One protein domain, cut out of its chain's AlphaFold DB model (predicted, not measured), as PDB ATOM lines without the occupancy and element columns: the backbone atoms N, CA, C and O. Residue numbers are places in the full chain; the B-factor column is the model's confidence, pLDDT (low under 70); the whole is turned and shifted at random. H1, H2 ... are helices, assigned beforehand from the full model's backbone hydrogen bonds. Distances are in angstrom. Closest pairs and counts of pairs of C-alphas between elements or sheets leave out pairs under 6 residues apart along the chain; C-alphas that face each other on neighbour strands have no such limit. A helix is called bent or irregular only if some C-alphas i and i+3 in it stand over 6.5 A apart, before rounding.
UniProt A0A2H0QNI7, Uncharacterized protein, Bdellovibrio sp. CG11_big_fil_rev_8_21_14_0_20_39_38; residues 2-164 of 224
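This is residues 2 to 164 of the 224 residues of an uncharacterized protein of Bdellovibrio sp. CG11_big_fil_rev_8_21_14_0_20_39_38 (UniProt A0A2H0QNI7). Helices running roughly side by side make a compact body, with the long helix H2 in the middle and H1b, H8, H7, H5 and H4 set round it; H6 and H7 follow each other nearly end to end between H5 and H8. At one end of the body H1a turns off from H1b, and the short H3 lies there too. The printed part has 163 residues with eight named helices, H1 to H8 in chain order, and no named strand; the class is all helix. H1b, H2, H7 and H8 form an up-and-down bundle, each running against the one before it. The whole is compact, with a radius of gyration of the C-alphas of 16.0 A and spans of 43 by 39 by 31 A.

H1, residues 2 to 26, was assigned as one helix by its hydrogen bonds but is bent: C-alphas 11 and 14 are 8.1 A apart, and its arms, H1a, residues 2 to 11, and H1b, residues 14 to 26, stand at a steep tilt of 67 degrees. H2, residues 32 to 60, is near H1b; it is irregular, with C-alphas 52 and 55 at 7.5 A, and has a kink of 64 degrees near residue 54. H3, residues 65 to 68, touches H2 at its residues 50 to 58 alone, the closest C-alphas being those of Arg 58 and Thr 67, 5.2 A apart. H4, residues 73 to 89, touches H2 at a shallow tilt of 27 degrees, opposite ways, closest at C-alphas of Thr 37 and Thr 89, 6.2 A. H5, residues 92 to 111, and H6, residues 117 to 125, form a helical hairpin at a shallow tilt of 3 degrees, with residues 105 to 109 of H5 alone touching H6; C-alphas of Met 109 and Arg 120 are closest, 7.0 A. H7, residues 127 to 136, touches H2 at its residues 34 to 42 alone, closest at C-alphas of Gln 34 and Val 135, 6.0 A. H8, residues 138 to 158, is irregular, with C-alphas 139 and 142 at 7.3 A, and forms a helical hairpin with H7, closest at C-alphas of Pro 129 and Gly 144, 3.7 A. Every O i to N i+4 pair is within hydrogen-bond range in H1a, H1b, H4, H5, H6 and H7, against 22 of 25 in H2 and 15 of 17 in H8; H3 is too short for such a pair.

H1a begins at C-alpha 2, (-50.017, 16.568, -6.954). H2 is 38.5 A long, H4 24.6 A, H5 28.8 A and H8 30.3 A, ending at C-alpha 158, (-29.092, -1.148, -5.977).

The C-alphas farthest apart are those of Phe 88 and Tyr 164, 43.5 A. The printed part has no cut, and the seven links are tight. Residues 69 to 74, of which 73 and 74 belong to H4, stand free. The mean pLDDT of the printed part is 78.1; residues 2 to 30 and 161 to 164 are under 70.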
ATOM      1  N   THR A   2     -50.208  17.771  -6.114       61.34
ATOM      2  CA  THR A   2     -50.017  16.568  -6.954       61.34
ATOM      3  C   THR A   2     -48.551  16.208  -7.218       61.34
ATOM      4  O   THR A   2     -48.185  15.042  -7.092       61.34
ATOM      5  N   ASP A   3     -47.686  17.191  -7.479       63.97
ATOM      6  CA  ASP A   3     -46.248  16.943  -7.692       63.97
ATOM      7  C   ASP A   3     -45.561  16.418  -6.427       63.97
ATOM      8  O   ASP A   3     -44.773  15.481  -6.474       63.97
ATOM      9  N   LEU A   4     -45.949  16.945  -5.266       53.38
ATOM     10  CA  LEU A   4     -45.439  16.530  -3.959       53.38
ATOM     11  C   LEU A   4     -45.804  15.070  -3.638       53.38
ATOM     12  O   LEU A   4     -44.972  14.323  -3.144       53.38
ATOM     13  N   LEU A   5     -47.012  14.614  -3.977       56.97
ATOM     14  CA  LEU A   5     -47.395  13.205  -3.795       56.97
ATOM     15  C   LEU A   5     -46.659  12.269  -4.763       56.97
ATOM     16  O   LEU A   5     -46.227  11.183  -4.373       56.97
ATOM     17  N   LYS A   6     -46.452  12.701  -6.011       65.44
ATOM     18  CA  LYS A   6     -45.674  11.941  -6.997       65.44
ATOM     19  C   LYS A   6     -44.210  11.799  -6.565       65.44
ATOM     20  O   LYS A   6     -43.676  10.691  -6.630       65.44
ATOM     21  N   TYR A   7     -43.622  12.871  -6.022       64.12
ATOM     22  CA  TYR A   7     -42.315  12.864  -5.356       64.12
ATOM     23  C   TYR A   7     -42.231  11.770  -4.294       64.12
ATOM     24  O   TYR A   7     -41.285  10.980  -4.282       64.12
ATOM     25  N   PHE A   8     -43.261  11.699  -3.437       61.06
ATOM     26  CA  PHE A   8     -43.314  10.724  -2.358       61.06
ATOM     27  C   PHE A   8     -43.392   9.283  -2.863       61.06
ATOM     28  O   PHE A   8     -42.670   8.407  -2.396       61.06
ATOM     29  N   SER A   9     -44.199   9.016  -3.882       64.38
ATOM     30  CA  SER A   9     -44.317   7.652  -4.411       64.38
ATOM     31  C   SER A   9     -43.021   7.134  -5.053       64.38
ATOM     32  O   SER A   9     -42.597   6.019  -4.759       64.38
ATOM     33  N   GLN A  10     -42.347   7.950  -5.875       66.88
ATOM     34  CA  GLN A  10     -41.176   7.519  -6.652       66.88
ATOM     35  C   GLN A  10     -39.943   7.248  -5.794       66.88
ATOM     36  O   GLN A  10     -39.101   6.430  -6.154       66.88
ATOM     37  N   ARG A  11     -39.806   7.966  -4.681       61.00
ATOM     38  CA  ARG A  11     -38.560   8.001  -3.913       61.00
ATOM     39  C   ARG A  11     -38.654   7.260  -2.582       61.00
ATOM     40  O   ARG A  11     -37.625   6.845  -2.056       61.00
ATOM     41  N   TYR A  12     -39.861   7.092  -2.043       58.84
ATOM     42  CA  TYR A  12     -40.040   6.709  -0.645       58.84
ATOM     43  C   TYR A  12     -40.658   5.331  -0.446       58.84
ATOM     44  O   TYR A  12     -40.485   4.788   0.641       58.84
ATOM     45  N   GLY A  13     -41.301   4.745  -1.465       62.78
ATOM     46  CA  GLY A  13     -42.069   3.502  -1.325       62.78
ATOM     47  C   GLY A  13     -41.316   2.418  -0.552       62.78
ATOM     48  O   GLY A  13     -41.679   2.097   0.572       62.78
ATOM     49  N   ASN A  14     -40.209   1.916  -1.097       66.00
ATOM     50  CA  ASN A  14     -39.586   0.709  -0.546       66.00
ATOM     51  C   ASN A  14     -38.681   0.982   0.669       66.00
ATOM     52  O   ASN A  14     -38.709   0.216   1.628       66.00
ATOM     53  N   LYS A  15     -37.911   2.083   0.670       66.25
ATOM     54  CA  LYS A  15     -36.966   2.397   1.762       66.25
ATOM     55  C   LYS A  15     -37.671   2.862   3.039       66.25
ATOM     56  O   LYS A  15     -37.273   2.448   4.124       66.25
ATOM     57  N   ILE A  16     -38.723   3.685   2.934       66.44
ATOM     58  CA  ILE A  16     -39.507   4.079   4.114       66.44
ATOM     59  C   ILE A  16     -40.322   2.900   4.630       66.44
ATOM     60  O   ILE A  16     -40.341   2.702   5.837       66.44
ATOM     61  N   LEU A  17     -40.934   2.085   3.759       66.19
ATOM     62  CA  LEU A  17     -41.643   0.883   4.210       66.19
ATOM     63  C   LEU A  17     -40.708  -0.086   4.934       66.19
ATOM     64  O   LEU A  17     -41.067  -0.563   6.004       66.19
ATOM     65  N   ALA A  18     -39.503  -0.326   4.409       66.44
ATOM     66  CA  ALA A  18     -38.510  -1.165   5.074       66.44
ATOM     67  C   ALA A  18     -38.102  -0.587   6.435       66.44
ATOM     68  O   ALA A  18     -38.076  -1.306   7.430       66.44
ATOM     69  N   LEU A  19     -37.844   0.720   6.506       66.38
ATOM     70  CA  LEU A  19     -37.467   1.384   7.749       66.38
ATOM     71  C   LEU A  19     -38.594   1.345   8.789       66.38
ATOM     72  O   LEU A  19     -38.352   0.984   9.936       66.38
ATOM     73  N   VAL A  20     -39.826   1.660   8.386       67.44
ATOM     74  CA  VAL A  20     -41.019   1.595   9.242       67.44
ATOM     75  C   VAL A  20     -41.274   0.161   9.703       67.44
ATOM     76  O   VAL A  20     -41.545  -0.045  10.880       67.44
ATOM     77  N   ALA A  21     -41.133  -0.829   8.818       67.56
ATOM     78  CA  ALA A  21     -41.293  -2.237   9.164       67.56
ATOM     79  C   ALA A  21     -40.240  -2.696  10.179       67.56
ATOM     80  O   ALA A  21     -40.594  -3.300  11.185       67.56
ATOM     81  N   VAL A  22     -38.959  -2.378   9.970       65.94
ATOM     82  CA  VAL A  22     -37.900  -2.776  10.910       65.94
ATOM     83  C   VAL A  22     -38.077  -2.084  12.257       65.94
ATOM     84  O   VAL A  22     -37.937  -2.735  13.289       65.94
ATOM     85  N   VAL A  23     -38.439  -0.801  12.275       65.69
ATOM     86  CA  VAL A  23     -38.741  -0.082  13.520       65.69
ATOM     87  C   VAL A  23     -39.914  -0.740  14.244       65.69
ATOM     88  O   VAL A  23     -39.778  -1.079  15.414       65.69
ATOM     89  N   ALA A  24     -41.025  -0.987  13.545       68.94
ATOM     90  CA  ALA A  24     -42.209  -1.618  14.124       68.94
ATOM     91  C   ALA A  24     -41.920  -3.025  14.683       68.94
ATOM     92  O   ALA A  24     -42.521  -3.417  15.679       68.94
ATOM     93  N   LEU A  25     -40.993  -3.768  14.068       68.50
ATOM     94  CA  LEU A  25     -40.597  -5.113  14.497       68.50
ATOM     95  C   LEU A  25     -39.573  -5.126  15.643       68.50
ATOM     96  O   LEU A  25     -39.563  -6.069  16.428       68.50
ATOM     97  N   THR A  26     -38.690  -4.126  15.731       62.00
ATOM     98  CA  THR A  26     -37.559  -4.125  16.685       62.00
ATOM     99  C   THR A  26     -37.823  -3.324  17.951       62.00
ATOM    100  O   THR A  26     -37.276  -3.652  19.000       62.00
ATOM    101  N   HIS A  27     -38.680  -2.309  17.880       61.06
ATOM    102  CA  HIS A  27     -39.113  -1.529  19.029       61.06
ATOM    103  C   HIS A  27     -40.585  -1.161  18.841       61.06
ATOM    104  O   HIS A  27     -40.875  -0.215  18.105       61.06
ATOM    105  N   PRO A  28     -41.533  -1.866  19.494       63.66
ATOM    106  CA  PRO A  28     -42.905  -1.393  19.552       63.66
ATOM    107  C   PRO A  28     -42.883  -0.038  20.259       63.66
ATOM    108  O   PRO A  28     -42.688   0.064  21.469       63.66
ATOM    109  N   LEU A  29     -42.989   1.010  19.455       61.56
ATOM    110  CA  LEU A  29     -42.969   2.393  19.890       61.56
ATOM    111  C   LEU A  29     -44.121   2.583  20.884       61.56
ATOM    112  O   LEU A  29     -45.296   2.463  20.535       61.56
ATOM    113  N   SER A  30     -43.782   2.839  22.144       67.06
ATOM    114  CA  SER A  30     -44.752   2.833  23.241       67.06
ATOM    115  C   SER A  30     -45.606   4.100  23.275       67.06
ATOM    116  O   SER A  30     -46.624   4.136  23.962       67.06
ATOM    117  N   SER A  31     -45.206   5.151  22.547       79.31
ATOM    118  CA  SER A  31     -45.951   6.407  22.462       79.31
ATOM    119  C   SER A  31     -46.097   6.923  21.029       79.31
ATOM    120  O   SER A  31     -45.207   6.803  20.183       79.31
ATOM    121  N   TYR A  32     -47.234   7.569  20.760       79.25
ATOM    122  CA  TYR A  32     -47.478   8.299  19.511       79.25
ATOM    123  C   TYR A  32     -46.400   9.364  19.246       79.25
ATOM    124  O   TYR A  32     -45.988   9.573  18.108       79.25
ATOM    125  N   GLN A  33     -45.885   9.988  20.309       79.06
ATOM    126  CA  GLN A  33     -44.826  10.988  20.219       79.06
ATOM    127  C   GLN A  33     -43.537  10.411  19.623       79.06
ATOM    128  O   GLN A  33     -42.957  11.044  18.751       79.06
ATOM    129  N   GLN A  34     -43.123   9.200  20.009       81.12
ATOM    130  CA  GLN A  34     -41.925   8.569  19.445       81.12
ATOM    131  C   GLN A  34     -42.089   8.244  17.952       81.12
ATOM    132  O   GLN A  34     -41.157   8.457  17.177       81.12
ATOM    133  N   HIS A  35     -43.278   7.789  17.534       78.81
ATOM    134  CA  HIS A  35     -43.591   7.571  16.116       78.81
ATOM    135  C   HIS A  35     -43.488   8.870  15.325       78.81
ATOM    136  O   HIS A  35     -42.849   8.910  14.274       78.81
ATOM    137  N   LEU A  36     -44.099   9.935  15.851       82.06
ATOM    138  CA  LEU A  36     -44.082  11.244  15.224       82.06
ATOM    139  C   LEU A  36     -42.650  11.773  15.131       82.06
ATOM    140  O   LEU A  36     -42.222  12.138  14.044       82.06
ATOM    141  N   THR A  37     -41.874  11.735  16.218       82.69
ATOM    142  CA  THR A  37     -40.472  12.177  16.226       82.69
ATOM    143  C   THR A  37     -39.629  11.403  15.222       82.69
ATOM    144  O   THR A  37     -38.885  12.016  14.458       82.69
ATOM    145  N   LEU A  38     -39.749  10.076  15.171       82.88
ATOM    146  CA  LEU A  38     -38.997   9.269  14.216       82.88
ATOM    147  C   LEU A  38     -39.390   9.592  12.770       82.88
ATOM    148  O   LEU A  38     -38.515   9.776  11.924       82.88
ATOM    149  N   PHE A  39     -40.690   9.702  12.493       82.31
ATOM    150  CA  PHE A  39     -41.193  10.075  11.174       82.31
ATOM    151  C   PHE A  39     -40.662  11.444  10.746       82.31
ATOM    152  O   PHE A  39     -40.132  11.581   9.641       82.31
ATOM    153  N   CYS A  40     -40.725  12.429  11.646       83.62
ATOM    154  CA  CYS A  40     -40.130  13.738  11.440       83.62
ATOM    155  C   CYS A  40     -38.640  13.581  11.097       83.62
ATOM    156  O   CYS A  40     -38.217  14.089  10.058       83.62
ATOM    157  N   LEU A  41     -37.848  12.870  11.921       83.06
ATOM    158  CA  LEU A  41     -36.382  12.741  11.781       83.06
ATOM    159  C   LEU A  41     -35.998  12.192  10.409       83.06
ATOM    160  O   LEU A  41     -35.160  12.774   9.715       83.06
ATOM    161  N   ILE A  42     -36.661  11.110   9.999       83.06
ATOM    162  CA  ILE A  42     -36.473  10.479   8.691       83.06
ATOM    163  C   ILE A  42     -36.752  11.485   7.577       83.06
ATOM    164  O   ILE A  42     -35.966  11.611   6.636       83.06
ATOM    165  N   TYR A  43     -37.861  12.211   7.690       83.00
ATOM    166  CA  TYR A  43     -38.287  13.159   6.677       83.00
ATOM    167  C   TYR A  43     -37.325  14.346   6.561       83.00
ATOM    168  O   TYR A  43     -36.873  14.665   5.462       83.00
ATOM    169  N   LEU A  44     -36.944  14.963   7.681       83.12
ATOM    170  CA  LEU A  44     -36.035  16.109   7.709       83.12
ATOM    171  C   LEU A  44     -34.680  15.764   7.112       83.12
ATOM    172  O   LEU A  44     -34.203  16.466   6.224       83.12
ATOM    173  N   PHE A  45     -34.073  14.663   7.549       80.44
ATOM    174  CA  PHE A  45     -32.779  14.265   7.013       80.44
ATOM    175  C   PHE A  45     -32.840  13.872   5.550       80.44
ATOM    176  O   PHE A  45     -31.847  14.018   4.844       80.44
ATOM    177  N   ARG A  46     -33.989  13.395   5.068       80.94
ATOM    178  CA  ARG A  46     -34.155  13.160   3.640       80.94
ATOM    179  C   ARG A  46     -34.189  14.466   2.854       80.94
ATOM    180  O   ARG A  46     -33.513  14.561   1.837       80.94
ATOM    181  N   LEU A  47     -34.900  15.479   3.347       81.94
ATOM    182  CA  LEU A  47     -34.869  16.810   2.736       81.94
ATOM    183  C   LEU A  47     -33.447  17.388   2.716       81.94
ATOM    184  O   LEU A  47     -33.057  18.002   1.725       81.94
ATOM    185  N   PHE A  48     -32.665  17.169   3.778       79.94
ATOM    186  CA  PHE A  48     -31.255  17.562   3.822       79.94
ATOM    187  C   PHE A  48     -30.388  16.786   2.824       79.94
ATOM    188  O   PHE A  48     -29.607  17.422   2.120       79.94
ATOM    189  N   ASP A  49     -30.538  15.462   2.707       80.31
ATOM    190  CA  ASP A  49     -29.844  14.678   1.671       80.31
ATOM    191  C   ASP A  49     -30.133  15.241   0.280       80.31
ATOM    192  O   ASP A  49     -29.211  15.509  -0.484       80.31
ATOM    193  N   ASP A  50     -31.413  15.449  -0.045       83.44
ATOM    194  CA  ASP A  50     -31.801  15.889  -1.382       83.44
ATOM    195  C   ASP A  50     -31.281  17.319  -1.669       83.44
ATOM    196  O   ASP A  50     -30.947  17.642  -2.810       83.44
ATOM    197  N   LEU A  51     -31.130  18.175  -0.645       82.62
ATOM    198  CA  LEU A  51     -30.427  19.459  -0.774       82.62
ATOM    199  C   LEU A  51     -28.928  19.285  -1.033       82.62
ATOM    200  O   LEU A  51     -28.365  19.997  -1.870       82.62
ATOM    201  N   CYS A  52     -28.274  18.372  -0.317       80.25
ATOM    202  CA  CYS A  52     -26.850  18.085  -0.485       80.25
ATOM    203  C   CYS A  52     -26.548  17.493  -1.870       80.25
ATOM    204  O   CYS A  52     -25.528  17.839  -2.475       80.25
ATOM    205  N   ASP A  53     -27.450  16.665  -2.392       82.94
ATOM    206  CA  ASP A  53     -27.303  15.979  -3.674       82.94
ATOM    207  C   ASP A  53     -27.812  16.803  -4.864       82.94
ATOM    208  O   ASP A  53     -27.523  16.466  -6.011       82.94
ATOM    209  N   LEU A  54     -28.476  17.939  -4.626       86.06
ATOM    210  CA  LEU A  54     -29.118  18.768  -5.652       86.06
ATOM    211  C   LEU A  54     -28.227  19.065  -6.870       86.06
ATOM    212  O   LEU A  54     -28.690  19.020  -8.010       86.06
ATOM    213  N   LYS A  55     -26.947  19.397  -6.654       85.62
ATOM    214  CA  LYS A  55     -26.013  19.690  -7.758       85.62
ATOM    215  C   LYS A  55     -25.755  18.461  -8.627       85.62
ATOM    216  O   LYS A  55     -25.702  18.584  -9.846       85.62
ATOM    217  N   TRP A  56     -25.579  17.305  -7.998       83.81
ATOM    218  CA  TRP A  56     -25.337  16.045  -8.689       83.81
ATOM    219  C   TRP A  56     -26.609  15.562  -9.395       83.81
ATOM    220  O   TRP A  56     -26.559  15.183 -10.567       83.81
ATOM    221  N   ASP A  57     -27.752  15.697  -8.725       87.88
ATOM    222  CA  ASP A  57     -29.073  15.354  -9.242       87.88
ATOM    223  C   ASP A  57     -29.462  16.186 -10.460       87.88
ATOM    224  O   ASP A  57     -30.047  15.652 -11.391       87.88
ATOM    225  N   ARG A  58     -29.101  17.472 -10.527       89.25
ATOM    226  CA  ARG A  58     -29.371  18.289 -11.726       89.25
ATOM    227  C   ARG A  58     -28.740  17.726 -12.998       89.25
ATOM    228  O   ARG A  58     -29.243  18.004 -14.081       89.25
ATOM    229  N   ILE A  59     -27.649  16.973 -12.865       90.56
ATOM    230  CA  ILE A  59     -26.922  16.375 -13.987       90.56
ATOM    231  C   ILE A  59     -27.438  14.959 -14.265       90.56
ATOM    232  O   ILE A  59     -27.687  14.617 -15.415       90.56
ATOM    233  N   HIS A  60     -27.591  14.139 -13.222       84.31
ATOM    234  CA  HIS A  60     -27.838  12.697 -13.367       84.31
ATOM    235  C   HIS A  60     -29.309  12.305 -13.219       84.31
ATOM    236  O   HIS A  60     -29.705  11.244 -13.689       84.31
ATOM    237  N   HIS A  61     -30.106  13.151 -12.567       82.62
ATOM    238  CA  HIS A  61     -31.519  12.928 -12.275       82.62
ATOM    239  C   HIS A  61     -32.365  14.194 -12.498       82.62
ATOM    240  O   HIS A  61     -33.033  14.677 -11.570       82.62
ATOM    241  N   PRO A  62     -32.334  14.781 -13.709       89.06
ATOM    242  CA  PRO A  62     -33.075  16.004 -14.012       89.06
ATOM    243  C   PRO A  62     -34.597  15.838 -13.855       89.06
ATOM    244  O   PRO A  62     -35.311  16.826 -13.698       89.06
ATOM    245  N   GLU A  63     -35.102  14.605 -13.845       86.88
ATOM    246  CA  GLU A  63     -36.497  14.255 -13.594       86.88
ATOM    247  C   GLU A  63     -36.965  14.509 -12.149       86.88
ATOM    248  O   GLU A  63     -38.172  14.507 -11.899       86.88
ATOM    249  N   ARG A  64     -36.052  14.735 -11.192       81.69
ATOM    250  CA  ARG A  64     -36.409  14.969  -9.784       81.69
ATOM    251  C   ARG A  64     -37.085  16.330  -9.588       81.69
ATOM    252  O   ARG A  64     -36.804  17.320 -10.247       81.69
ATOM    253  N   ILE A  65     -37.981  16.414  -8.609       81.06
ATOM    254  CA  ILE A  65     -38.773  17.639  -8.401       81.06
ATOM    255  C   ILE A  65     -37.901  18.797  -7.908       81.06
ATOM    256  O   ILE A  65     -38.026  19.933  -8.367       81.06
ATOM    257  N   LEU A  66     -36.959  18.505  -7.010       83.38
ATOM    258  CA  LEU A  66     -36.028  19.495  -6.474       83.38
ATOM    259  C   LEU A  66     -35.096  20.089  -7.539       83.38
ATOM    260  O   LEU A  66     -34.749  21.266  -7.455       83.38
ATOM    261  N   THR A  67     -34.722  19.322  -8.565       87.81
ATOM    262  CA  THR A  67     -33.859  19.811  -9.652       87.81
ATOM    263  C   THR A  67     -34.610  20.745 -10.600       87.81
ATOM    264  O   THR A  67     -34.002  21.677 -11.126       87.81
ATOM    265  N   GLN A  68     -35.921  20.543 -10.769       85.75
ATOM    266  CA  GLN A  68     -36.805  21.345 -11.627       85.75
ATOM    267  C   GLN A  68     -37.320  22.621 -10.951       85.75
ATOM    268  O   GLN A  68     -37.778  23.555 -11.614       85.75
ATOM    269  N   THR A  69     -37.247  22.680  -9.624       83.50
ATOM    270  CA  THR A  69     -37.779  23.797  -8.849       83.50
ATOM    271  C   THR A  69     -36.890  25.037  -9.006       83.50
ATOM    272  O   THR A  69     -35.730  25.050  -8.595       83.50
ATOM    273  N   ARG A  70     -37.441  26.117  -9.584       78.19
ATOM    274  CA  ARG A  70     -36.755  27.423  -9.694       78.19
ATOM    275  C   ARG A  70     -36.802  28.236  -8.399       78.19
ATOM    276  O   ARG A  70     -35.907  29.041  -8.162       78.19
ATOM    277  N   ASN A  71     -37.836  28.035  -7.579       80.19
ATOM    278  CA  ASN A  71     -38.056  28.779  -6.342       80.19
ATOM    279  C   ASN A  71     -37.995  27.858  -5.110       80.19
ATOM    280  O   ASN A  71     -38.885  27.039  -4.894       80.19
ATOM    281  N   PHE A  72     -36.969  28.038  -4.275       83.06
ATOM    282  CA  PHE A  72     -36.756  27.242  -3.063       83.06
ATOM    283  C   PHE A  72     -37.626  27.663  -1.873       83.06
ATOM    284  O   PHE A  72     -37.651  26.944  -0.878       83.06
ATOM    285  N   THR A  73     -38.363  28.776  -1.936       82.94
ATOM    286  CA  THR A  73     -39.099  29.315  -0.779       82.94
ATOM    287  C   THR A  73     -40.094  28.314  -0.195       82.94
ATOM    288  O   THR A  73     -40.113  28.121   1.016       82.94
ATOM    289  N   SER A  74     -40.878  27.618  -1.026       77.75
ATOM    290  CA  SER A  74     -41.840  26.614  -0.542       77.75
ATOM    291  C   SER A  74     -41.156  25.411   0.110       77.75
ATOM    292  O   SER A  74     -41.670  24.853   1.076       77.75
ATOM    293  N   PHE A  75     -39.979  25.028  -0.386       80.00
ATOM    294  CA  PHE A  75     -39.193  23.935   0.177       80.00
ATOM    295  C   PHE A  75     -38.549  24.327   1.513       80.00
ATOM    296  O   PHE A  75     -38.589  23.568   2.477       80.00
ATOM    297  N   VAL A  76     -38.023  25.550   1.602       82.00
ATOM    298  CA  VAL A  76     -37.494  26.121   2.846       82.00
ATOM    299  C   VAL A  76     -38.602  26.250   3.891       82.00
ATOM    300  O   VAL A  76     -38.409  25.836   5.030       82.00
ATOM    301  N   ALA A  77     -39.785  26.737   3.510       83.19
ATOM    302  CA  ALA A  77     -40.945  26.806   4.398       83.19
ATOM    303  C   ALA A  77     -41.364  25.418   4.911       83.19
ATOM    304  O   ALA A  77     -41.681  25.270   6.090       83.19
ATOM    305  N   LEU A  78     -41.311  24.390   4.055       80.88
ATOM    306  CA  LEU A  78     -41.558  23.004   4.454       80.88
ATOM    307  C   LEU A  78     -40.530  22.533   5.491       80.88
ATOM    308  O   LEU A  78     -40.929  21.987   6.515       80.88
ATOM    309  N   ILE A  79     -39.234  22.788   5.273       82.12
ATOM    310  CA  ILE A  79     -38.180  22.474   6.252       82.12
ATOM    311  C   ILE A  79     -38.456  23.169   7.585       82.12
ATOM    312  O   ILE A  79     -38.444  22.504   8.616       82.12
ATOM    313  N   PHE A  80     -38.742  24.474   7.582       82.69
ATOM    314  CA  PHE A  80     -39.031  25.216   8.812       82.69
ATOM    315  C   PHE A  80     -40.268  24.684   9.536       82.69
ATOM    316  O   PHE A  80     -40.225  24.526  10.750       82.69
ATOM    317  N   CYS A  81     -41.330  24.344   8.804       82.88
ATOM    318  CA  CYS A  81     -42.526  23.726   9.373       82.88
ATOM    319  C   CYS A  81     -42.185  22.408  10.083       82.88
ATOM    320  O   CYS A  81     -42.567  22.207  11.236       82.88
ATOM    321  N   TRP A  82     -41.386  21.547   9.443       82.06
ATOM    322  CA  TRP A  82     -40.916  20.312  10.071       82.06
ATOM    323  C   TRP A  82     -40.058  20.596  11.300       82.06
ATOM    324  O   TRP A  82     -40.349  20.041  12.355       82.06
ATOM    325  N   ILE A  83     -39.071  21.497  11.199       80.88
ATOM    326  CA  ILE A  83     -38.228  21.956  12.320       80.88
ATOM    327  C   ILE A  83     -39.089  22.392  13.510       80.88
ATOM    328  O   ILE A  83     -38.825  21.970  14.633       80.88
ATOM    329  N   SER A  84     -40.151  23.169  13.288       81.31
ATOM    330  CA  SER A  84     -41.068  23.569  14.358       81.31
ATOM    331  C   SER A  84     -41.717  22.363  15.041       81.31
ATOM    332  O   SER A  84     -41.705  22.295  16.267       81.31
ATOM    333  N   VAL A  85     -42.207  21.375  14.285       80.88
ATOM    334  CA  VAL A  85     -42.779  20.135  14.851       80.88
ATOM    335  C   VAL A  85     -41.747  19.358  15.684       80.88
ATOM    336  O   VAL A  85     -42.094  18.794  16.723       80.88
ATOM    337  N   PHE A  86     -40.466  19.363  15.302       81.50
ATOM    338  CA  PHE A  86     -39.410  18.745  16.115       81.50
ATOM    339  C   PHE A  86     -39.223  19.413  17.466       81.50
ATOM    340  O   PHE A  86     -39.157  18.718  18.478       81.50
ATOM    341  N   PHE A  87     -39.168  20.745  17.497       80.94
ATOM    342  CA  PHE A  87     -38.981  21.487  18.746       80.94
ATOM    343  C   PHE A  87     -40.105  21.228  19.756       80.94
ATOM    344  O   PHE A  87     -39.858  21.288  20.956       80.94
ATOM    345  N   PHE A  88     -41.310  20.886  19.291       83.31
ATOM    346  CA  PHE A  88     -42.424  20.514  20.168       83.31
ATOM    347  C   PHE A  88     -42.393  19.059  20.647       83.31
ATOM    348  O   PHE A  88     -43.041  18.739  21.641       83.31
ATOM    349  N   THR A  89     -41.686  18.165  19.954       82.75
ATOM    350  CA  THR A  89     -41.735  16.717  20.230       82.75
ATOM    351  C   THR A  89     -40.473  16.170  20.890       82.75
ATOM    352  O   THR A  89     -40.523  15.064  21.429       82.75
ATOM    353  N   MET A  90     -39.367  16.917  20.890       83.75
ATOM    354  CA  MET A  90     -38.066  16.476  21.403       83.75
ATOM    355  C   MET A  90     -37.664  17.206  22.687       83.75
ATOM    356  O   MET A  90     -37.946  18.388  22.871       83.75
ATOM    357  N   SER A  91     -36.949  16.511  23.569       86.19
ATOM    358  CA  SER A  91     -36.305  17.128  24.728       86.19
ATOM    359  C   SER A  91     -35.098  17.975  24.309       86.19
ATOM    360  O   SER A  91     -34.496  17.755  23.255       86.19
ATOM    361  N   LEU A  92     -34.682  18.914  25.167       82.56
ATOM    362  CA  LEU A  92     -33.491  19.735  24.918       82.56
ATOM    363  C   LEU A  92     -32.239  18.878  24.670       82.56
ATOM    364  O   LEU A  92     -31.455  19.177  23.775       82.56
ATOM    365  N   GLN A  93     -32.072  17.785  25.420       81.81
ATOM    366  CA  GLN A  93     -30.951  16.862  25.236       81.81
ATOM    367  C   GLN A  93     -30.972  16.224  23.843       81.81
ATOM    368  O   GLN A  93     -29.952  16.209  23.161       81.81
ATOM    369  N   GLN A  94     -32.133  15.738  23.398       84.06
ATOM    370  CA  GLN A  94     -32.290  15.147  22.070       84.06
ATOM    371  C   GLN A  94     -32.003  16.168  20.959       84.06
ATOM    372  O   GLN A  94     -31.361  15.829  19.967       84.06
ATOM    373  N   ILE A  95     -32.432  17.422  21.138       83.75
ATOM    374  CA  ILE A  95     -32.146  18.523  20.208       83.75
ATOM    375  C   ILE A  95     -30.641  18.805  20.140       83.75
ATOM    376  O   ILE A  95     -30.104  18.961  19.047       83.75
ATOM    377  N   LEU A  96     -29.948  18.845  21.282       79.19
ATOM    378  CA  LEU A  96     -28.502  19.079  21.332       79.19
ATOM    379  C   LEU A  96     -27.716  17.957  20.644       79.19
ATOM    380  O   LEU A  96     -26.821  18.249  19.854       79.19
ATOM    381  N   VAL A  97     -28.080  16.694  20.893       80.81
ATOM    382  CA  VAL A  97     -27.482  15.527  20.219       80.81
ATOM    383  C   VAL A  97     -27.705  15.616  18.711       80.81
ATOM    384  O   VAL A  97     -26.759  15.515  17.934       80.81
ATOM    385  N   LEU A  98     -28.938  15.897  18.280       83.31
ATOM    386  CA  LEU A  98     -29.264  16.059  16.866       83.31
ATOM    387  C   LEU A  98     -28.466  17.196  16.214       83.31
ATOM    388  O   LEU A  98     -27.961  17.032  15.103       83.31
ATOM    389  N   ALA A  99     -28.347  18.341  16.887       81.00
ATOM    390  CA  ALA A  99     -27.617  19.499  16.388       81.00
ATOM    391  C   ALA A  99     -26.118  19.203  16.250       81.00
ATOM    392  O   ALA A  99     -25.534  19.504  15.208       81.00
ATOM    393  N   LEU A 100     -25.514  18.565  17.258       78.12
ATOM    394  CA  LEU A 100     -24.112  18.149  17.234       78.12
ATOM    395  C   LEU A 100     -23.855  17.144  16.108       78.12
ATOM    396  O   LEU A 100     -22.940  17.335  15.304       78.12
ATOM    397  N   PHE A 101     -24.702  16.117  16.010       82.50
ATOM    398  CA  PHE A 101     -24.633  15.119  14.953       82.50
ATOM    399  C   PHE A 101     -24.750  15.756  13.565       82.50
ATOM    400  O   PHE A 101     -23.922  15.498  12.695       82.50
ATOM    401  N   THR A 102     -25.736  16.633  13.364       79.94
ATOM    402  CA  THR A 102     -25.955  17.317  12.081       79.94
ATOM    403  C   THR A 102     -24.762  18.194  11.714       79.94
ATOM    404  O   THR A 102     -24.301  18.158  10.574       79.94
ATOM    405  N   ALA A 103     -24.221  18.956  12.670       77.81
ATOM    406  CA  ALA A 103     -23.057  19.807  12.447       77.81
ATOM    407  C   ALA A 103     -21.829  18.989  12.031       77.81
ATOM    408  O   ALA A 103     -21.147  19.339  11.065       77.81
ATOM    409  N   LEU A 104     -21.576  17.872  12.713       76.50
ATOM    410  CA  LEU A 104     -20.479  16.982  12.373       76.50
ATOM    411  C   LEU A 104     -20.697  16.295  11.024       76.50
ATOM    412  O   LEU A 104     -19.774  16.230  10.217       76.50
ATOM    413  N   TRP A 105     -21.904  15.801  10.760       81.00
ATOM    414  CA  TRP A 105     -22.240  15.171   9.490       81.00
ATOM    415  C   TRP A 105     -22.000  16.135   8.324       81.00
ATOM    416  O   TRP A 105     -21.314  15.780   7.367       81.00
ATOM    417  N   LEU A 106     -22.459  17.384   8.439       78.00
ATOM    418  CA  LEU A 106     -22.195  18.434   7.452       78.00
ATOM    419  C   LEU A 106     -20.696  18.721   7.300       78.00
ATOM    420  O   LEU A 106     -20.219  18.903   6.179       78.00
ATOM    421  N   LEU A 107     -19.947  18.747   8.406       76.94
ATOM    422  CA  LEU A 107     -18.499  18.944   8.391       76.94
ATOM    423  C   LEU A 107     -17.798  17.817   7.623       76.94
ATOM    424  O   LEU A 107     -17.027  18.095   6.705       76.94
ATOM    425  N   ILE A 108     -18.105  16.559   7.944       76.56
ATOM    426  CA  ILE A 108     -17.549  15.385   7.264       76.56
ATOM    427  C   ILE A 108     -17.908  15.443   5.780       76.56
ATOM    428  O   ILE A 108     -17.018  15.383   4.936       76.56
ATOM    429  N   MET A 109     -19.186  15.638   5.446       78.38
ATOM    430  CA  MET A 109     -19.666  15.673   4.061       78.38
ATOM    431  C   MET A 109     -19.057  16.814   3.239       78.38
ATOM    432  O   MET A 109     -18.888  16.666   2.028       78.38
ATOM    433  N   ARG A 110     -18.690  17.933   3.875       80.31
ATOM    434  CA  ARG A 110     -17.994  19.054   3.228       80.31
ATOM    435  C   ARG A 110     -16.565  18.701   2.822       80.31
ATOM    436  O   ARG A 110     -16.117  19.155   1.772       80.31
ATOM    437  N   PHE A 111     -15.849  17.945   3.650       78.94
ATOM    438  CA  PHE A 111     -14.455  17.572   3.390       78.94
ATOM    439  C   PHE A 111     -14.310  16.244   2.647       78.94
ATOM    440  O   PHE A 111     -13.221  15.926   2.172       78.94
ATOM    441  N   LEU A 112     -15.392  15.473   2.523       76.94
ATOM    442  CA  LEU A 112     -15.358  14.172   1.880       76.94
ATOM    443  C   LEU A 112     -15.291  14.308   0.348       76.94
ATOM    444  O   LEU A 112     -16.229  14.845  -0.258       76.94
ATOM    445  N   PRO A 113     -14.229  13.792  -0.303       77.88
ATOM    446  CA  PRO A 113     -14.070  13.909  -1.746       77.88
ATOM    447  C   PRO A 113     -15.252  13.301  -2.520       77.88
ATOM    448  O   PRO A 113     -15.801  12.263  -2.143       77.88
ATOM    449  N   HIS A 114     -15.671  13.956  -3.607       77.81
ATOM    450  CA  HIS A 114     -16.840  13.544  -4.398       77.81
ATOM    451  C   HIS A 114     -16.660  12.196  -5.120       77.81
ATOM    452  O   HIS A 114     -17.645  11.515  -5.403       77.81
ATOM    453  N   ASP A 115     -15.422  11.790  -5.394       78.12
ATOM    454  CA  ASP A 115     -15.051  10.493  -5.968       78.12
ATOM    455  C   ASP A 115     -15.221   9.332  -4.971       78.12
ATOM    456  O   ASP A 115     -15.391   8.181  -5.372       78.12
ATOM    457  N   LYS A 116     -15.268   9.613  -3.662       79.12
ATOM    458  CA  LYS A 116     -15.443   8.612  -2.595       79.12
ATOM    459  C   LYS A 116     -16.919   8.320  -2.314       79.12
ATOM    460  O   LYS A 116     -17.381   8.427  -1.178       79.12
ATOM    461  N   ARG A 117     -17.667   7.917  -3.347       77.25
ATOM    462  CA  ARG A 117     -19.123   7.663  -3.268       77.25
ATOM    463  C   ARG A 117     -19.514   6.667  -2.177       77.25
ATOM    464  O   ARG A 117     -20.434   6.947  -1.417       77.25
ATOM    465  N   LEU A 118     -18.774   5.564  -2.045       76.44
ATOM    466  CA  LEU A 118     -19.026   4.573  -0.995       76.44
ATOM    467  C   LEU A 118     -18.904   5.185   0.401       76.44
ATOM    468  O   LEU A 118     -19.782   5.004   1.232       76.44
ATOM    469  N   LEU A 119     -17.840   5.948   0.649       76.88
ATOM    470  CA  LEU A 119     -17.624   6.567   1.953       76.88
ATOM    471  C   LEU A 119     -18.713   7.603   2.263       76.88
ATOM    472  O   LEU A 119     -19.182   7.674   3.393       76.88
ATOM    473  N   ARG A 120     -19.168   8.354   1.252       81.00
ATOM    474  CA  ARG A 120     -20.305   9.279   1.383       81.00
ATOM    475  C   ARG A 120     -21.609   8.544   1.690       81.00
ATOM    476  O   ARG A 120     -22.351   9.012   2.545       81.00
ATOM    477  N   SER A 121     -21.869   7.398   1.054       80.62
ATOM    478  CA  SER A 121     -23.020   6.542   1.381       80.62
ATOM    479  C   SER A 121     -22.925   6.033   2.824       80.62
ATOM    480  O   SER A 121     -23.852   6.244   3.599       80.62
ATOM    481  N   LEU A 122     -21.772   5.505   3.252       80.12
ATOM    482  CA  LEU A 122     -21.557   5.035   4.628       80.12
ATOM    483  C   LEU A 122     -21.790   6.133   5.673       80.12
ATOM    484  O   LEU A 122     -22.467   5.896   6.675       80.12
ATOM    485  N   VAL A 123     -21.258   7.333   5.429       80.88
ATOM    486  CA  VAL A 123     -21.479   8.512   6.279       80.88
ATOM    487  C   VAL A 123     -22.933   8.980   6.209       80.88
ATOM    488  O   VAL A 123     -23.471   9.442   7.203       80.88
ATOM    489  N   GLY A 124     -23.609   8.845   5.070       83.12
ATOM    490  CA  GLY A 124     -25.036   9.138   4.938       83.12
ATOM    491  C   GLY A 124     -25.912   8.184   5.750       83.12
ATOM    492  O   GLY A 124     -26.861   8.622   6.397       83.12
ATOM    493  N   LEU A 125     -25.583   6.890   5.767       84.25
ATOM    494  CA  LEU A 125     -26.355   5.854   6.457       84.25
ATOM    495  C   LEU A 125     -26.242   5.935   7.988       84.25
ATOM    496  O   LEU A 125     -27.148   5.484   8.688       84.25
ATOM    497  N   ILE A 126     -25.184   6.553   8.523       83.81
ATOM    498  CA  ILE A 126     -24.933   6.665   9.973       83.81
ATOM    499  C   ILE A 126     -26.075   7.355  10.739       83.81
ATOM    500  O   ILE A 126     -26.236   7.182  11.943       83.81
ATOM    501  N   LYS A 127     -26.908   8.123  10.039       84.62
ATOM    502  CA  LYS A 127     -28.044   8.833  10.619       84.62
ATOM    503  C   LYS A 127     -29.146   7.907  11.139       84.62
ATOM    504  O   LYS A 127     -29.810   8.251  12.106       84.62
ATOM    505  N   TYR A 128     -29.325   6.724  10.545       83.50
ATOM    506  CA  TYR A 128     -30.367   5.778  10.959       83.50
ATOM    507  C   TYR A 128     -30.175   5.257  12.392       83.50
ATOM    508  O   TYR A 128     -31.119   5.374  13.178       83.50
ATOM    509  N   PRO A 129     -28.988   4.746  12.787       83.19
ATOM    510  CA  PRO A 129     -28.753   4.382  14.180       83.19
ATOM    511  C   PRO A 129     -28.859   5.590  15.113       83.19
ATOM    512  O   PRO A 129     -29.452   5.469  16.181       83.19
ATOM    513  N   VAL A 130     -28.383   6.768  14.697       85.06
ATOM    514  CA  VAL A 130     -28.494   7.991  15.507       85.06
ATOM    515  C   VAL A 130     -29.956   8.374  15.758       85.06
ATOM    516  O   VAL A 130     -30.308   8.684  16.891       85.06
ATOM    517  N   PHE A 131     -30.847   8.291  14.765       87.31
ATOM    518  CA  PHE A 131     -32.271   8.589  14.981       87.31
ATOM    519  C   PHE A 131     -32.918   7.625  15.955       87.31
ATOM    520  O   PHE A 131     -33.671   8.048  16.829       87.31
ATOM    521  N   LEU A 132     -32.614   6.335  15.825       85.00
ATOM    522  CA  LEU A 132     -33.131   5.345  16.756       85.00
ATOM    523  C   LEU A 132     -32.642   5.609  18.175       85.00
ATOM    524  O   LEU A 132     -33.447   5.532  19.102       85.00
ATOM    525  N   MET A 133     -31.378   5.994  18.335       85.44
ATOM    526  CA  MET A 133     -30.818   6.352  19.634       85.44
ATOM    527  C   MET A 133     -31.409   7.632  20.212       85.44
ATOM    528  O   MET A 133     -31.649   7.712  21.412       85.44
ATOM    529  N   ILE A 134     -31.698   8.626  19.377       85.50
ATOM    530  CA  ILE A 134     -32.384   9.843  19.809       85.50
ATOM    531  C   ILE A 134     -33.785   9.509  20.334       85.50
ATOM    532  O   ILE A 134     -34.194  10.047  21.361       85.50
ATOM    533  N   VAL A 135     -34.516   8.616  19.661       86.38
ATOM    534  CA  VAL A 135     -35.914   8.293  19.999       86.38
ATOM    535  C   VAL A 135     -36.028   7.314  21.174       86.38
ATOM    536  O   VAL A 135     -36.896   7.496  22.028       86.38
ATOM    537  N   HIS A 136     -35.164   6.300  21.243       84.12
ATOM    538  CA  HIS A 136     -35.267   5.193  22.208       84.12
ATOM    539  C   HIS A 136     -34.086   5.108  23.188       84.12
ATOM    540  O   HIS A 136     -34.023   4.191  24.007       84.12
ATOM    541  N   GLY A 137     -33.139   6.043  23.123       83.69
ATOM    542  CA  GLY A 137     -31.924   6.022  23.932       83.69
ATOM    543  C   GLY A 137     -30.886   5.006  23.444       83.69
ATOM    544  O   GLY A 137     -30.981   4.423  22.364       83.69
ATOM    545  N   THR A 138     -29.866   4.761  24.264       80.44
ATOM    546  CA  THR A 138     -28.724   3.898  23.907       80.44
ATOM    547  C   THR A 138     -29.092   2.430  23.683       80.44
ATOM    548  O   THR A 138     -28.389   1.740  22.946       80.44
ATOM    549  N   GLY A 139     -30.219   1.963  24.234       77.81
ATOM    550  CA  GLY A 139     -30.743   0.613  23.991       77.81
ATOM    551  C   GLY A 139     -31.090   0.335  22.523       77.81
ATOM    552  O   GLY A 139     -31.102  -0.818  22.104       77.81
ATOM    553  N   ALA A 140     -31.289   1.382  21.719       83.12
ATOM    554  CA  ALA A 140     -31.593   1.283  20.294       83.12
ATOM    555  C   ALA A 140     -30.359   1.075  19.398       83.12
ATOM    556  O   ALA A 140     -30.498   0.998  18.176       83.12
ATOM    557  N   LEU A 141     -29.151   1.020  19.970       81.06
ATOM    558  CA  LEU A 141     -27.918   0.942  19.189       81.06
ATOM    559  C   LEU A 141     -27.888  -0.307  18.303       81.06
ATOM    560  O   LEU A 141     -27.676  -0.194  17.101       81.06
ATOM    561  N   LEU A 142     -28.135  -1.488  18.875       77.94
ATOM    562  CA  LEU A 142     -28.109  -2.746  18.128       77.94
ATOM    563  C   LEU A 142     -29.122  -2.769  16.964       77.94
ATOM    564  O   LEU A 142     -28.690  -3.001  15.833       77.94
ATOM    565  N   PRO A 143     -30.424  -2.477  17.164       79.88
ATOM    566  CA  PRO A 143     -31.366  -2.407  16.046       79.88
ATOM    567  C   PRO A 143     -31.016  -1.290  15.054       79.88
ATOM    568  O   PRO A 143     -31.168  -1.472  13.847       79.88
ATOM    569  N   GLY A 144     -30.454  -0.174  15.524       82.94
ATOM    570  CA  GLY A 144     -29.902   0.871  14.663       82.94
ATOM    571  C   GLY A 144     -28.788   0.377  13.746       82.94
ATOM    572  O   GLY A 144     -28.792   0.680  12.552       82.94
ATOM    573  N   LEU A 145     -27.862  -0.421  14.276       81.12
ATOM    574  CA  LEU A 145     -26.794  -1.045  13.499       81.12
ATOM    575  C   LEU A 145     -27.337  -2.089  12.519       81.12
ATOM    576  O   LEU A 145     -26.848  -2.176  11.396       81.12
ATOM    577  N   MET A 146     -28.375  -2.840  12.893       79.81
ATOM    578  CA  MET A 146     -29.033  -3.775  11.976       79.81
ATOM    579  C   MET A 146     -29.673  -3.045  10.792       79.81
ATOM    580  O   MET A 146     -29.487  -3.464   9.651       79.81
ATOM    581  N   ILE A 147     -30.362  -1.924  11.036       81.62
ATOM    582  CA  ILE A 147     -30.916  -1.076   9.968       81.62
ATOM    583  C   ILE A 147     -29.799  -0.510   9.099       81.62
ATOM    584  O   ILE A 147     -29.898  -0.555   7.877       81.62
ATOM    585  N   TYR A 148     -28.730  -0.003   9.713       83.56
ATOM    586  CA  TYR A 148     -27.566   0.501   8.992       83.56
ATOM    587  C   TYR A 148     -26.999  -0.549   8.027       83.56
ATOM    588  O   TYR A 148     -26.825  -0.263   6.844       83.56
ATOM    589  N   LEU A 149     -26.775  -1.775   8.507       80.25
ATOM    590  CA  LEU A 149     -26.266  -2.879   7.693       80.25
ATOM    591  C   LEU A 149     -27.253  -3.289   6.597       80.25
ATOM    592  O   LEU A 149     -26.839  -3.502   5.462       80.25
ATOM    593  N   ALA A 150     -28.549  -3.357   6.900       80.25
ATOM    594  CA  ALA A 150     -29.573  -3.683   5.911       80.25
ATOM    595  C   ALA A 150     -29.632  -2.636   4.785       80.25
ATOM    596  O   ALA A 150     -29.667  -2.994   3.609       80.25
ATOM    597  N   MET A 151     -29.584  -1.348   5.134       80.88
ATOM    598  CA  MET A 151     -29.585  -0.247   4.165       80.88
ATOM    599  C   MET A 151     -28.294  -0.205   3.351       80.88
ATOM    600  O   MET A 151     -28.332   0.098   2.164       80.88
ATOM    601  N   LEU A 152     -27.164  -0.565   3.957       81.56
ATOM    602  CA  LEU A 152     -25.900  -0.707   3.249       81.56
ATOM    603  C   LEU A 152     -25.944  -1.847   2.229       81.56
ATOM    604  O   LEU A 152     -25.549  -1.651   1.085       81.56
ATOM    605  N   VAL A 153     -26.429  -3.029   2.622       79.19
ATOM    606  CA  VAL A 153     -26.598  -4.164   1.700       79.19
ATOM    607  C   VAL A 153     -27.541  -3.781   0.563       79.19
ATOM    608  O   VAL A 153     -27.256  -4.090  -0.591       79.19
ATOM    609  N   PHE A 154     -28.622  -3.061   0.872       79.81
ATOM    610  CA  PHE A 154     -29.527  -2.526  -0.136       79.81
ATOM    611  C   PHE A 154     -28.803  -1.583  -1.107       79.81
ATOM    612  O   PHE A 154     -28.900  -1.778  -2.314       79.81
ATOM    613  N   ASP A 155     -28.068  -0.586  -0.609       79.19
ATOM    614  CA  ASP A 155     -27.368   0.388  -1.455       79.19
ATOM    615  C   ASP A 155     -26.285  -0.285  -2.319       79.19
ATOM    616  O   ASP A 155     -26.130   0.069  -3.485       79.19
ATOM    617  N   LEU A 156     -25.580  -1.293  -1.787       78.25
ATOM    618  CA  LEU A 156     -24.605  -2.093  -2.540       78.25
ATOM    619  C   LEU A 156     -25.253  -2.934  -3.647       78.25
ATOM    620  O   LEU A 156     -24.622  -3.168  -4.674       78.25
ATOM    621  N   TYR A 157     -26.483  -3.403  -3.436       78.94
ATOM    622  CA  TYR A 157     -27.236  -4.159  -4.433       78.94
ATOM    623  C   TYR A 157     -27.852  -3.251  -5.512       78.94
ATOM    624  O   TYR A 157     -27.869  -3.609  -6.689       78.94
ATOM    625  N   ASP A 158     -28.360  -2.082  -5.114       77.56
ATOM    626  CA  ASP A 158     -29.092  -1.148  -5.977       77.56
ATOM    627  C   ASP A 158     -28.152  -0.306  -6.862       77.56
ATOM    628  O   ASP A 158     -28.394  -0.151  -8.062       77.56
ATOM    629  N   ASP A 159     -27.039   0.201  -6.315       74.50
ATOM    630  CA  ASP A 159     -26.100   1.047  -7.061       74.50
ATOM    631  C   ASP A 159     -24.892   0.256  -7.583       74.50
ATOM    632  O   ASP A 159     -23.866   0.084  -6.920       74.50
ATOM    633  N   LYS A 160     -24.973  -0.136  -8.859       74.56
ATOM    634  CA  LYS A 160     -23.891  -0.831  -9.580       74.56
ATOM    635  C   LYS A 160     -22.573  -0.049  -9.622       74.56
ATOM    636  O   LYS A 160     -21.524  -0.646  -9.865       74.56
ATOM    637  N   ASN A 161     -22.596   1.268  -9.402       69.06
ATOM    638  CA  ASN A 161     -21.389   2.096  -9.370       69.06
ATOM    639  C   ASN A 161     -20.629   1.988  -8.040       69.06
ATOM    640  O   ASN A 161     -19.520   2.512  -7.929       69.06
ATOM    641  N   LEU A 162     -21.205   1.329  -7.029       68.12
ATOM    642  CA  LEU A 162     -20.555   1.070  -5.748       68.12
ATOM    643  C   LEU A 162     -19.745  -0.231  -5.736       68.12
ATOM    644  O   LEU A 162     -19.067  -0.480  -4.740       68.12
ATOM    645  N   HIS A 163     -19.747  -1.024  -6.816       67.00
ATOM    646  CA  HIS A 163     -18.961  -2.256  -6.952       67.00
ATOM    647  C   HIS A 163     -17.438  -1.975  -6.955       67.00
ATOM    648  O   HIS A 163     -16.806  -1.822  -7.996       67.00
ATOM    649  N   TYR A 164     -16.841  -1.910  -5.768       61.19
ATOM    650  CA  TYR A 164     -15.396  -1.910  -5.505       61.19
ATOM    651  C   TYR A 164     -14.984  -3.300  -4.978       61.19
ATOM    652  O   TYR A 164     -15.858  -4.084  -4.601       61.19
TER     653      TYR A 164